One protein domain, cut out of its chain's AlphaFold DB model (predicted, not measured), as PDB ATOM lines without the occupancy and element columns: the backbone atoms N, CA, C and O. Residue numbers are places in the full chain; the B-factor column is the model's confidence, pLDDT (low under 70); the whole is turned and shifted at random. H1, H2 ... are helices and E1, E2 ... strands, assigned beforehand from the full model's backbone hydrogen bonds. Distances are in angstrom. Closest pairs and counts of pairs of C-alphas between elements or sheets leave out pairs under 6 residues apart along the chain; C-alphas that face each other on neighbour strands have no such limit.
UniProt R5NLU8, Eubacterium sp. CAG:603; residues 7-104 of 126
ATOM      1  N   TYR A   7     -24.646  28.324  31.314       64.81
ATOM      2  CA  TYR A   7     -24.890  29.501  30.504       64.81
ATOM      3  C   TYR A   7     -25.420  30.617  31.402       64.81
ATOM      4  O   TYR A   7     -26.444  30.476  32.078       64.81
ATOM      5  N   VAL A   8     -24.704  31.737  31.428       59.53
ATOM      6  CA  VAL A   8     -25.178  32.939  32.106       59.53
ATOM      7  C   VAL A   8     -26.177  33.616  31.181       59.53
ATOM      8  O   VAL A   8     -25.800  34.185  30.159       59.53
ATOM      9  N   ILE A   9     -27.455  33.569  31.545       61.88
ATOM     10  CA  ILE A   9     -28.467  34.422  30.935       61.88
ATOM     11  C   ILE A   9     -28.280  35.792  31.577       61.88
ATOM     12  O   ILE A   9     -28.858  36.099  32.623       61.88
ATOM     13  N   PHE A  10     -27.405  36.590  30.967       50.47
ATOM     14  CA  PHE A  10     -27.359  38.022  31.212       50.47
ATOM     15  C   PHE A  10     -28.728  38.573  30.867       50.47
ATOM     16  O   PHE A  10     -29.235  38.274  29.784       50.47
ATOM     17  N   TYR A  11     -29.302  39.299  31.826       53.50
ATOM     18  CA  TYR A  11     -30.412  40.227  31.704       53.50
ATOM     19  C   TYR A  11     -30.968  40.225  30.297       53.50
ATOM     20  O   TYR A  11     -30.319  40.821  29.439       53.50
ATOM     21  N   MET A  12     -32.026  39.451  30.013       54.06
ATOM     22  CA  MET A  12     -32.324  39.156  28.616       54.06
ATOM     23  C   MET A  12     -32.656  40.460  27.904       54.06
ATOM     24  O   MET A  12     -33.748  41.009  28.046       54.06
ATOM     25  N   PHE A  13     -31.634  40.994  27.236       50.97
ATOM     26  CA  PHE A  13     -31.593  42.369  26.805       50.97
ATOM     27  C   PHE A  13     -32.506  42.376  25.613       50.97
ATOM     28  O   PHE A  13     -32.135  41.982  24.505       50.97
ATOM     29  N   VAL A  14     -33.752  42.747  25.867       57.88
ATOM     30  CA  VAL A  14     -34.653  43.083  24.798       57.88
ATOM     31  C   VAL A  14     -34.054  44.339  24.199       57.88
ATOM     32  O   VAL A  14     -34.200  45.435  24.731       57.88
ATOM     33  N   GLY A  15     -33.226  44.146  23.179       61.12
ATOM     34  CA  GLY A  15     -32.396  45.213  22.666       61.12
ATOM     35  C   GLY A  15     -33.222  46.286  21.982       61.12
ATOM     36  O   GLY A  15     -34.385  46.085  21.619       61.12
ATOM     37  N   ILE A  16     -32.553  47.404  21.713       65.75
ATOM     38  CA  ILE A  16     -33.063  48.535  20.924       65.75
ATOM     39  C   ILE A  16     -33.790  48.058  19.650       65.75
ATOM     40  O   ILE A  16     -34.754  48.683  19.218       65.75
ATOM     41  N   LEU A  17     -33.362  46.935  19.058       76.06
ATOM     42  CA  LEU A  17     -33.951  46.350  17.851       76.06
ATOM     43  C   LEU A  17     -35.401  45.879  18.031       76.06
ATOM     44  O   LEU A  17     -36.251  46.232  17.219       76.06
ATOM     45  N   ILE A  18     -35.714  45.127  19.088       82.50
ATOM     46  CA  ILE A  18     -37.093  44.673  19.327       82.50
ATOM     47  C   ILE A  18     -37.989  45.865  19.668       82.50
ATOM     48  O   ILE A  18     -39.131  45.919  19.218       82.50
ATOM     49  N   ASN A  19     -37.465  46.862  20.386       83.88
ATOM     50  CA  ASN A  19     -38.218  48.086  20.641       83.88
ATOM     51  C   ASN A  19     -38.497  48.887  19.359       83.88
ATOM     52  O   ASN A  19     -39.522  49.549  19.270       83.88
ATOM     53  N   LYS A  20     -37.633  48.812  18.338       87.00
ATOM     54  CA  LYS A  20     -37.943  49.376  17.014       87.00
ATOM     55  C   LYS A  20     -39.065  48.615  16.303       87.00
ATOM     56  O   LYS A  20     -39.819  49.235  15.564       87.00
ATOM     57  N   ALA A  21     -39.176  47.303  16.516       89.50
ATOM     58  CA  ALA A  21     -40.228  46.484  15.917       89.50
ATOM     59  C   ALA A  21     -41.586  46.670  16.615       89.50
ATOM     60  O   ALA A  21     -42.607  46.792  15.944       89.50
ATOM     61  N   VAL A  22     -41.601  46.708  17.953       91.44
ATOM     62  CA  VAL A  22     -42.821  46.897  18.756       91.44
ATOM     63  C   VAL A  22     -42.557  47.898  19.895       91.44
ATOM     64  O   VAL A  22     -42.278  47.489  21.030       91.44
ATOM     65  N   PRO A  23     -42.628  49.212  19.610       90.44
ATOM     66  CA  PRO A  23     -42.279  50.259  20.568       90.44
ATOM     67  C   PRO A  23     -43.024  50.149  21.901       90.44
ATOM     68  O   PRO A  23     -44.250  50.065  21.945       90.44
ATOM     69  N   GLY A  24     -42.269  50.143  23.001       89.25
ATOM     70  CA  GLY A  24     -42.789  50.146  24.370       89.25
ATOM     71  C   GLY A  24     -43.397  48.823  24.851       89.25
ATOM     72  O   GLY A  24     -43.764  48.725  26.022       89.25
ATOM     73  N   TYR A  25     -43.496  47.790  24.004       92.06
ATOM     74  CA  TYR A  25     -44.142  46.527  24.384       92.06
ATOM     75  C   TYR A  25     -43.259  45.635  25.262       92.06
ATOM     76  O   TYR A  25     -43.757  44.959  26.159       92.06
ATOM     77  N   PHE A  26     -41.950  45.612  25.046       92.62
ATOM     78  CA  PHE A  26     -41.081  44.699  25.793       92.62
ATOM     79  C   PHE A  26     -40.561  45.274  27.111       92.62
ATOM     80  O   PHE A  26     -40.015  44.528  27.924       92.62
ATOM     81  N   TYR A  27     -40.776  46.569  27.353       92.06
ATOM     82  CA  TYR A  27     -40.343  47.249  28.568       92.06
ATOM     83  C   TYR A  27     -41.507  47.570  29.499       92.06
ATOM     84  O   TYR A  27     -42.642  47.810  29.073       92.06
ATOM     85  N   ARG A  28     -41.188  47.636  30.787       93.44
ATOM     86  CA  ARG A  28     -42.010  48.276  31.805       93.44
ATOM     87  C   ARG A  28     -41.876  49.780  31.646       93.44
ATOM     88  O   ARG A  28     -40.807  50.349  31.852       93.44
ATOM     89  N   MET A  29     -42.969  50.409  31.245       91.50
ATOM     90  CA  MET A  29     -43.023  51.827  30.932       91.50
ATOM     91  C   MET A  29     -44.359  52.379  31.409       91.50
ATOM     92  O   MET A  29     -45.393  51.722  31.254       91.50
ATOM     93  N   ASP A  30     -44.338  53.563  32.012       88.12
ATOM     94  CA  ASP A  30     -45.566  54.234  32.416       88.12
ATOM     95  C   ASP A  30     -46.255  54.944  31.238       88.12
ATOM     96  O   ASP A  30     -45.763  54.986  30.108       88.12
ATOM     97  N   LYS A  31     -47.431  55.516  31.507       87.62
ATOM     98  CA  LYS A  31     -48.250  56.220  30.507       87.62
ATOM     99  C   LYS A  31     -47.570  57.443  29.875       87.62
ATOM    100  O   LYS A  31     -48.020  57.894  28.830       87.62
ATOM    101  N   ASN A  32     -46.532  57.988  30.510       89.38
ATOM    102  CA  ASN A  32     -45.794  59.153  30.028       89.38
ATOM    103  C   ASN A  32     -44.540  58.744  29.236       89.38
ATOM    104  O   ASN A  32     -43.779  59.611  28.815       89.38
ATOM    105  N   GLY A  33     -44.309  57.441  29.041       86.88
ATOM    106  CA  GLY A  33     -43.142  56.930  28.329       86.88
ATOM    107  C   GLY A  33     -41.896  56.776  29.203       86.88
ATOM    108  O   GLY A  33     -40.819  56.501  28.678       86.88
ATOM    109  N   VAL A  34     -42.009  56.941  30.525       90.25
ATOM    110  CA  VAL A  34     -40.865  56.788  31.431       90.25
ATOM    111  C   VAL A  34     -40.659  55.307  31.727       90.25
ATOM    112  O   VAL A  34     -41.573  54.619  32.190       90.25
ATOM    113  N   MET A  35     -39.454  54.812  31.445       91.88
ATOM    114  CA  MET A  35     -39.081  53.424  31.707       91.88
ATOM    115  C   MET A  35     -38.904  53.173  33.207       91.88
ATOM    116  O   MET A  35     -38.460  54.039  33.961       91.88
ATOM    117  N   SER A  36     -39.267  51.969  33.638       93.75
ATOM    118  CA  SER A  36     -38.841  51.442  34.931       93.75
ATOM    119  C   SER A  36     -37.345  51.144  34.902       93.75
ATOM    120  O   SER A  36     -36.835  50.720  33.868       93.75
ATOM    121  N   ASP A  37     -36.670  51.340  36.034       93.44
ATOM    122  CA  ASP A  37     -35.221  51.175  36.160       93.44
ATOM    123  C   ASP A  37     -34.830  50.505  37.489       93.44
ATOM    124  O   ASP A  37     -33.940  50.943  38.215       93.44
ATOM    125  N   GLY A  38     -35.545  49.440  37.850       93.31
ATOM    126  CA  GLY A  38     -35.212  48.613  39.006       93.31
ATOM    127  C   GLY A  38     -33.866  47.904  38.846       93.31
ATOM    128  O   GLY A  38     -33.226  47.590  39.845       93.31
ATOM    129  N   SER A  39     -33.425  47.686  37.605       91.62
ATOM    130  CA  SER A  39     -32.096  47.171  37.258       91.62
ATOM    131  C   SER A  39     -30.945  48.167  37.418       91.62
ATOM    132  O   SER A  39     -29.792  47.737  37.414       91.62
ATOM    133  N   ALA A  40     -31.229  49.470  37.528       91.44
ATOM    134  CA  ALA A  40     -30.240  50.552  37.446       91.44
ATOM    135  C   ALA A  40     -29.423  50.549  36.133       91.44
ATOM    136  O   ALA A  40     -28.270  50.982  36.094       91.44
ATOM    137  N   CYS A  41     -30.023  50.038  35.054       89.44
ATOM    138  CA  CYS A  41     -29.435  49.904  33.720       89.44
ATOM    139  C   CYS A  41     -30.278  50.604  32.631       89.44
ATOM    140  O   CYS A  41     -30.110  50.364  31.433       89.44
ATOM    141  N   GLY A  42     -31.195  51.484  33.037       88.81
ATOM    142  CA  GLY A  42     -32.002  52.368  32.201       88.81
ATOM    143  C   GLY A  42     -33.327  51.787  31.703       88.81
ATOM    144  O   GLY A  42     -34.099  52.521  31.090       88.81
ATOM    145  N   ASN A  43     -33.600  50.494  31.911       90.12
ATOM    146  CA  ASN A  43     -34.851  49.852  31.494       90.12
ATOM    147  C   ASN A  43     -35.084  48.505  32.193       90.12
ATOM    148  O   ASN A  43     -34.144  47.741  32.400       90.12
ATOM    149  N   ASP A  44     -36.351  48.156  32.427       92.25
ATOM    150  CA  ASP A  44     -36.765  46.824  32.875       92.25
ATOM    151  C   ASP A  44     -37.687  46.155  31.856       92.25
ATOM    152  O   ASP A  44     -38.568  46.794  31.277       92.25
ATOM    153  N   THR A  45     -37.527  44.847  31.659       92.25
ATOM    154  CA  THR A  45     -38.390  44.070  30.759       92.25
ATOM    155  C   THR A  45     -39.729  43.732  31.415       92.25
ATOM    156  O   THR A  45     -39.808  43.449  32.607       92.25
ATOM    157  N   ALA A  46     -40.807  43.756  30.631       94.38
ATOM    158  CA  ALA A  46     -42.159  43.434  31.093       94.38
ATOM    159  C   ALA A  46     -42.480  41.949  30.867       94.38
ATOM    160  O   ALA A  46     -43.312  41.617  30.022       94.38
ATOM    161  N   SER A  47     -41.789  41.060  31.586       94.12
ATOM    162  CA  SER A  47     -41.936  39.593  31.485       94.12
ATOM    163  C   SER A  47     -43.380  39.112  31.654       94.12
ATOM    164  O   SER A  47     -43.809  38.199  30.952       94.12
ATOM    165  N   GLU A  48     -44.191  39.853  32.412       94.81
ATOM    166  CA  GLU A  48     -45.616  39.593  32.596       94.81
ATOM    167  C   GLU A  48     -46.465  39.738  31.310       94.81
ATOM    168  O   GLU A  48     -47.668  39.444  31.300       94.81
ATOM    169  N   ARG A  49     -45.890  40.237  30.207       94.81
ATOM    170  CA  ARG A  49     -46.534  40.307  28.888       94.81
ATOM    171  C   ARG A  49     -46.262  39.025  28.106       94.81
ATOM    172  O   ARG A  49     -45.136  38.549  28.023       94.81
ATOM    173  N   SER A  50     -47.303  38.498  27.460       95.81
ATOM    174  CA  SER A  50     -47.286  37.164  26.846       95.81
ATOM    175  C   SER A  50     -46.144  36.951  25.852       95.81
ATOM    176  O   SER A  50     -45.506  35.901  25.889       95.81
ATOM    177  N   MET A  51     -45.848  37.932  24.992       94.75
ATOM    178  CA  MET A  51     -44.765  37.791  24.011       94.75
ATOM    179  C   MET A  51     -43.371  37.980  24.616       94.75
ATOM    180  O   MET A  51     -42.406  37.463  24.060       94.75
ATOM    181  N   VAL A  52     -43.261  38.652  25.766       93.62
ATOM    182  CA  VAL A  52     -41.998  38.742  26.513       93.62
ATOM    183  C   VAL A  52     -41.730  37.407  27.203       93.62
ATOM    184  O   VAL A  52     -40.695  36.802  26.952       93.62
ATOM    185  N   SER A  53     -42.702  36.874  27.952       94.88
ATOM    186  CA  SER A  53     -42.625  35.532  28.548       94.88
ATOM    187  C   SER A  53     -42.327  34.449  27.502       94.88
ATOM    188  O   SER A  53     -41.421  33.635  27.677       94.88
ATOM    189  N   LYS A  54     -43.019  34.479  26.352       95.44
ATOM    190  CA  LYS A  54     -42.745  33.563  25.234       95.44
ATOM    191  C   LYS A  54     -41.304  33.681  24.740       95.44
ATOM    192  O   LYS A  54     -40.651  32.661  24.576       95.44
ATOM    193  N   TYR A  55     -40.807  34.900  24.525       93.31
ATOM    194  CA  TYR A  55     -39.428  35.121  24.098       93.31
ATOM    195  C   TYR A  55     -38.413  34.557  25.109       93.31
ATOM    196  O   TYR A  55     -37.405  33.981  24.702       93.31
ATOM    197  N   PHE A  56     -38.699  34.663  26.412       93.56
ATOM    198  CA  PHE A  56     -37.879  34.108  27.496       93.56
ATOM    199  C   PHE A  56     -37.831  32.584  27.427       93.56
ATOM    200  O   PHE A  56     -36.747  32.009  27.351       93.56
ATOM    201  N   VAL A  57     -38.996  31.942  27.366       95.81
ATOM    202  CA  VAL A  57     -39.103  30.486  27.243       95.81
ATOM    203  C   VAL A  57     -38.415  29.996  25.970       95.81
ATOM    204  O   VAL A  57     -37.516  29.162  26.046       95.81
ATOM    205  N   ASP A  58     -38.764  30.549  24.808       95.81
ATOM    206  CA  ASP A  58     -38.220  30.111  23.521       95.81
ATOM    207  C   ASP A  58     -36.689  30.254  23.467       95.81
ATOM    208  O   ASP A  58     -36.009  29.343  22.993       95.81
ATOM    209  N   SER A  59     -36.132  31.351  23.994       93.44
ATOM    210  CA  SER A  59     -34.680  31.577  24.007       93.44
ATOM    211  C   SER A  59     -33.951  30.541  24.861       93.44
ATOM    212  O   SER A  59     -32.954  29.970  24.422       93.44
ATOM    213  N   VAL A  60     -34.456  30.255  26.064       94.06
ATOM    214  CA  VAL A  60     -33.855  29.251  26.954       94.06
ATOM    215  C   VAL A  60     -33.926  27.854  26.337       94.06
ATOM    216  O   VAL A  60     -32.924  27.136  26.313       94.06
ATOM    217  N   LEU A  61     -35.080  27.482  25.775       94.75
ATOM    218  CA  LEU A  61     -35.250  26.183  25.122       94.75
ATOM    219  C   LEU A  61     -34.379  26.045  23.874       94.75
ATOM    220  O   LEU A  61     -33.884  24.950  23.613       94.75
ATOM    221  N   TYR A  62     -34.164  27.125  23.123       94.44
ATOM    222  CA  TYR A  62     -33.253  27.122  21.985       94.44
ATOM    223  C   TYR A  62     -31.823  26.792  22.425       94.44
ATOM    224  O   TYR A  62     -31.237  25.842  21.911       94.44
ATOM    225  N   TRP A  63     -31.287  27.482  23.438       93.31
ATOM    226  CA  TRP A  63     -29.949  27.183  23.964       93.31
ATOM    227  C   TRP A  63     -29.839  25.762  24.537       93.31
ATOM    228  O   TRP A  63     -28.829  25.090  24.327       93.31
ATOM    229  N   ALA A  64     -30.880  25.270  25.212       92.50
ATOM    230  CA  ALA A  64     -30.912  23.903  25.727       92.50
ATOM    231  C   ALA A  64     -30.930  22.842  24.610       92.50
ATOM    232  O   ALA A  64     -30.259  21.820  24.729       92.50
ATOM    233  N   LYS A  65     -31.692  23.063  23.529       93.81
ATOM    234  CA  LYS A  65     -31.850  22.088  22.436       93.81
ATOM    235  C   LYS A  65     -30.709  22.135  21.429       93.81
ATOM    236  O   LYS A  65     -30.180  21.084  21.095       93.81
ATOM    237  N   GLU A  66     -30.349  23.327  20.969       95.19
ATOM    238  CA  GLU A  66     -29.388  23.520  19.878       95.19
ATOM    239  C   GLU A  66     -27.943  23.389  20.362       95.19
ATOM    240  O   GLU A  66     -27.100  22.803  19.692       95.19
ATOM    241  N   TYR A  67     -27.656  23.913  21.556       90.44
ATOM    242  CA  TYR A  67     -26.298  23.946  22.109       90.44
ATOM    243  C   TYR A  67     -26.097  22.988  23.281       90.44
ATOM    244  O   TYR A  67     -24.996  22.923  23.827       90.44
ATOM    245  N   HIS A  68     -27.136  22.241  23.660       91.19
ATOM    246  CA  HIS A  68     -27.071  21.216  24.703       91.19
ATOM    247  C   HIS A  68     -26.556  21.740  26.053       91.19
ATOM    248  O   HIS A  68     -25.841  21.038  26.765       91.19
ATOM    249  N   ILE A  69     -26.917  22.979  26.406       89.94
ATOM    250  CA  ILE A  69     -26.529  23.615  27.669       89.94
ATOM    251  C   ILE A  69     -27.029  22.814  28.885       89.94
ATOM    252  O   ILE A  69     -28.147  22.293  28.896       89.94
ATOM    253  N   ASP A  70     -26.196  22.748  29.930       89.81
ATOM    254  CA  ASP A  70     -26.444  21.968  31.152       89.81
ATOM    255  C   ASP A  70     -27.060  22.757  32.306       89.81
ATOM    256  O   ASP A  70     -27.553  22.173  33.273       89.81
ATOM    257  N   GLY A  71     -27.057  24.081  32.222       91.25
ATOM    258  CA  GLY A  71     -27.692  24.907  33.231       91.25
ATOM    259  C   GLY A  71     -27.746  26.377  32.866       91.25
ATOM    260  O   GLY A  71     -27.000  26.854  32.011       91.25
ATOM    261  N   PHE A  72     -28.623  27.088  33.562       92.62
ATOM    262  CA  PHE A  72     -28.903  28.497  33.354       92.62
ATOM    263  C   PHE A  72     -28.777  29.273  34.663       92.62
ATOM    264  O   PHE A  72     -29.411  28.941  35.668       92.62
ATOM    265  N   ARG A  73     -27.971  30.338  34.630       93.25
ATOM    266  CA  ARG A  73     -27.927  31.364  35.677       93.25
ATOM    267  C   ARG A  73     -28.698  32.585  35.187       93.25
ATOM    268  O   ARG A  73     -28.256  33.218  34.232       93.25
ATOM    269  N   PHE A  74     -29.791  32.945  35.852       92.62
ATOM    270  CA  PHE A  74     -30.595  34.132  35.546       92.62
ATOM    271  C   PHE A  74     -30.074  35.356  36.306       92.62
ATOM    272  O   PHE A  74     -30.128  35.420  37.538       92.62
ATOM    273  N   ASP A  75     -29.543  36.322  35.564       92.06
ATOM    274  CA  ASP A  75     -29.173  37.634  36.091       92.06
ATOM    275  C   ASP A  75     -30.412  38.424  36.527       92.06
ATOM    276  O   ASP A  75     -31.420  38.411  35.818       92.06
ATOM    277  N   LEU A  76     -30.342  39.082  37.691       93.38
ATOM    278  CA  LEU A  76     -31.446  39.854  38.282       93.38
ATOM    279  C   LEU A  76     -32.826  39.178  38.144       93.38
ATOM    280  O   LEU A  76     -33.815  39.825  37.794       93.38
ATOM    281  N   VAL A  77     -32.914  37.868  38.419       93.88
ATOM    282  CA  VAL A  77     -34.151  37.080  38.232       93.88
ATOM    283  C   VAL A  77     -35.337  37.647  39.021       93.88
ATOM    284  O   VAL A  77     -36.479  37.488  38.606       93.88
ATOM    285  N   GLY A  78     -35.071  38.418  40.081       94.44
ATOM    286  CA  GLY A  78     -36.075  39.195  40.809       94.44
ATOM    287  C   GLY A  78     -36.816  40.267  39.993       94.44
ATOM    288  O   GLY A  78     -37.765  40.849  40.505       94.44
ATOM    289  N   LEU A  79     -36.430  40.533  38.739       94.56
ATOM    290  CA  LEU A  79     -37.183  41.369  37.792       94.56
ATOM    291  C   LEU A  79     -38.091  40.559  36.861       94.56
ATOM    292  O   LEU A  79     -38.901  41.152  36.146       94.56
ATOM    293  N   ILE A  80     -37.974  39.234  36.851       94.25
ATOM    294  CA  ILE A  80     -38.784  38.334  36.032       94.25
ATOM    295  C   ILE A  80     -39.981  37.868  36.864       94.25
ATOM    296  O   ILE A  80     -39.843  37.604  38.059       94.25
ATOM    297  N   ASP A  81     -41.170  37.804  36.264       95.31
ATOM    298  CA  ASP A  81     -42.330  37.228  36.936       95.31
ATOM    299  C   ASP A  81     -42.150  35.721  37.186       95.31
ATOM    300  O   ASP A  81     -41.482  35.006  36.433       95.31
ATOM    301  N   ILE A  82     -42.744  35.244  38.277       95.44
ATOM    302  CA  ILE A  82     -42.595  33.864  38.732       95.44
ATOM    303  C   ILE A  82     -43.207  32.856  37.757       95.44
ATOM    304  O   ILE A  82     -42.644  31.779  37.557       95.44
ATOM    305  N   ASP A  83     -44.307  33.218  37.095       95.88
ATOM    306  CA  ASP A  83     -44.995  32.338  36.152       95.88
ATOM    307  C   ASP A  83     -44.097  32.033  34.949       95.88
ATOM    308  O   ASP A  83     -43.994  30.882  34.519       95.88
ATOM    309  N   THR A  84     -43.373  33.036  34.444       95.69
ATOM    310  CA  THR A  84     -42.379  32.858  33.379       95.69
ATOM    311  C   THR A  84     -41.238  31.933  33.812       95.69
ATOM    312  O   THR A  84     -40.864  31.043  33.046       95.69
ATOM    313  N   ILE A  85     -40.693  32.088  35.024       95.38
ATOM    314  CA  ILE A  85     -39.611  31.219  35.523       95.38
ATOM    315  C   ILE A  85     -40.088  29.771  35.702       95.38
ATOM    316  O   ILE A  85     -39.402  28.845  35.262       95.38
ATOM    317  N   ASN A  86     -41.281  29.567  36.262       96.56
ATOM    318  CA  ASN A  86     -41.882  28.239  36.403       96.56
ATOM    319  C   ASN A  86     -42.127  27.580  35.050       96.56
ATOM    320  O   ASN A  86     -41.833  26.401  34.868       96.56
ATOM    321  N   LYS A  87     -42.611  28.350  34.073       97.31
ATOM    322  CA  LYS A  87     -42.819  27.850  32.717       97.31
ATOM    323  C   LYS A  87     -41.507  27.430  32.058       97.31
ATOM    324  O   LYS A  87     -41.466  26.406  31.384       97.31
ATOM    325  N   ILE A  88     -40.425  28.183  32.265       96.25
ATOM    326  CA  ILE A  88     -39.093  27.778  31.797       96.25
ATOM    327  C   ILE A  88     -38.680  26.449  32.438       96.25
ATOM    328  O   ILE A  88     -38.212  25.563  31.726       96.25
ATOM    329  N   ARG A  89     -38.873  26.292  33.754       96.25
ATOM    330  CA  ARG A  89     -38.562  25.042  34.462       96.25
ATOM    331  C   ARG A  89     -39.349  23.862  33.890       96.25
ATOM    332  O   ARG A  89     -38.739  22.862  33.518       96.25
ATOM    333  N   GLU A  90     -40.664  24.015  33.746       97.88
ATOM    334  CA  GLU A  90     -41.554  22.986  33.198       97.88
ATOM    335  C   GLU A  90     -41.120  22.548  31.789       97.88
ATOM    336  O   GLU A  90     -41.049  21.358  31.485       97.88
ATOM    337  N   GLU A  91     -40.792  23.502  30.914       97.81
ATOM    338  CA  GLU A  91     -40.374  23.198  29.545       97.81
ATOM    339  C   GLU A  91     -38.961  22.599  29.464       97.81
ATOM    340  O   GLU A  91     -38.701  21.737  28.621       97.81
ATOM    341  N   LEU A  92     -38.045  23.005  30.348       96.12
ATOM    342  CA  LEU A  92     -36.724  22.385  30.448       96.12
ATOM    343  C   LEU A  92     -36.809  20.946  30.960       96.12
ATOM    344  O   LEU A  92     -36.075  20.098  30.457       96.12
ATOM    345  N   ASP A  93     -37.723  20.639  31.886       96.69
ATOM    346  CA  ASP A  93     -37.931  19.272  32.387       96.69
ATOM    347  C   ASP A  93     -38.378  18.308  31.285       96.69
ATOM    348  O   ASP A  93     -37.955  17.150  31.274       96.69
ATOM    349  N   LYS A  94     -39.149  18.801  30.307       97.69
ATOM    350  CA  LYS A  94     -39.545  18.037  29.111       97.69
ATOM    351  C   LYS A  94     -38.359  17.705  28.200       97.69
ATOM    352  O   LYS A  94     -38.413  16.714  27.479       97.69
ATOM    353  N   ILE A  95     -37.302  18.524  28.206       95.25
ATOM    354  CA  ILE A  95     -36.060  18.246  27.470       95.25
ATOM    355  C   ILE A  95     -35.187  17.308  28.295       95.25
ATOM    356  O   ILE A  95     -34.772  16.252  27.817       95.25
ATOM    357  N   ARG A  96     -34.861  17.733  29.521       94.12
ATOM    358  CA  ARG A  96     -33.983  17.017  30.432       94.12
ATOM    359  C   ARG A  96     -34.099  17.572  31.870       94.12
ATOM    360  O   ARG A  96     -33.721  18.719  32.117       94.12
ATOM    361  N   PRO A  97     -34.500  16.747  32.853       93.88
ATOM    362  CA  PRO A  97     -34.815  17.214  34.206       93.88
ATOM    363  C   PRO A  97     -33.595  17.633  35.042       93.88
ATOM    364  O   PRO A  97     -33.737  18.375  36.005       93.88
ATOM    365  N   ASN A  98     -32.378  17.199  34.693       92.88
ATOM    366  CA  ASN A  98     -31.165  17.574  35.436       92.88
ATOM    367  C   ASN A  98     -30.493  18.866  34.933       92.88
ATOM    368  O   ASN A  98     -29.364  19.145  35.331       92.88
ATOM    369  N   ILE A  99     -31.152  19.651  34.069       92.44
ATOM    370  CA  ILE A  99     -30.677  20.997  33.711       92.44
ATOM    371  C   ILE A  99     -30.804  21.909  34.935       92.44
ATOM    372  O   ILE A  99     -31.906  22.106  35.445       92.44
ATOM    373  N   MET A 100     -29.699  22.492  35.393       92.38
ATOM    374  CA  MET A 100     -29.688  23.337  36.592       92.38
ATOM    375  C   MET A 100     -30.260  24.736  36.311       92.38
ATOM    376  O   MET A 100     -29.972  25.326  35.274       92.38
ATOM    377  N   MET A 101     -31.025  25.303  37.248       91.88
ATOM    378  CA  MET A 101     -31.480  26.698  37.205       91.88
ATOM    379  C   MET A 101     -31.189  27.384  38.537       91.88
ATOM    380  O   MET A 101     -31.469  26.822  39.592       91.88
ATOM    381  N   TYR A 102     -30.651  28.599  38.491       91.81
ATOM    382  CA  TYR A 102     -30.513  29.475  39.656       91.81
ATOM    383  C   TYR A 102     -30.407  30.934  39.209       91.81
ATOM    384  O   TYR A 102     -30.209  31.212  38.027       91.81
ATOM    385  N   GLY A 103     -30.531  31.889  40.126       90.81
ATOM    386  CA  GLY A 103     -30.432  33.299  39.769       90.81
ATOM    387  C   GLY A 103     -30.387  34.241  40.960       90.81
ATOM    388  O   GLY A 103     -30.463  33.835  42.118       90.81
ATOM    389  N   GLU A 104     -30.259  35.522  40.645       92.38
ATOM    390  CA  GLU A 104     -30.163  36.616  41.609       92.38
ATOM    391  C   GLU A 104     -31.543  37.160  41.992       92.38
ATOM    392  O   GLU A 104     -32.050  38.120  41.409       92.38
TER     393      GLU A 104
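What this domain is: This is residues 7 to 104 of the 126 residues of a protein of Eubacterium sp. CAG:603 (UniProt R5NLU8). Helices H2 and H3, side by side, graze a small sheet of three strands; short H1 and the loop of residues 22 to 49 lengthen one end. The printed part has 98 residues, with elements E1 H1 H2 E2 H3 E3; the sheet, E1 E2 E3, is parallel. The class is mixed, with under half of the residues in named elements. It is compact, with a radius of gyration of the C-alphas of 13.8 A, and spans 44 by 26 by 20 A.

Where its parts are: E1, residues 7 to 9, begins at C-alpha 7 (-24.890, 29.501, 30.504). H1 is residues 16 to 21; H2, 50 to 66, 23.6 A long; E2, 71 to 74; H3, 82 to 95, 20.3 A; E3, 100 to 103, ending at C-alpha 103 (-30.432, 33.299, 39.769).

How they stand to each other: N 9 and O 73 of E1 and E2, and N 72 and O 100 of E2 and E3, are within hydrogen-bond range, each 2.8 A. E1, H1 H2, E2 and E2, H3, E3 are strand-helix-strand units, parallel neighbour strands with helices between, their crossovers right-handed. H2 touches H3, closest C-alphas Val 57 and Ile 88 at 5.3 A, a shallow tilt of 29 degrees, the same way. H2 only grazes the sheet with residues 59 to 64, H3 with 85 to 92. H1 is apart from H2 and H3. Every O i to N i+4 pair is within range in H1 and H2, 9 of 10 in H3.

The domain as a whole: The farthest C-alphas, Asn 32 and Asn 98, are 44.4 A apart. The printed part has no cut. The link H1 to H2 is long, 28 residues. Residues 7 to 16 have pLDDT under 70.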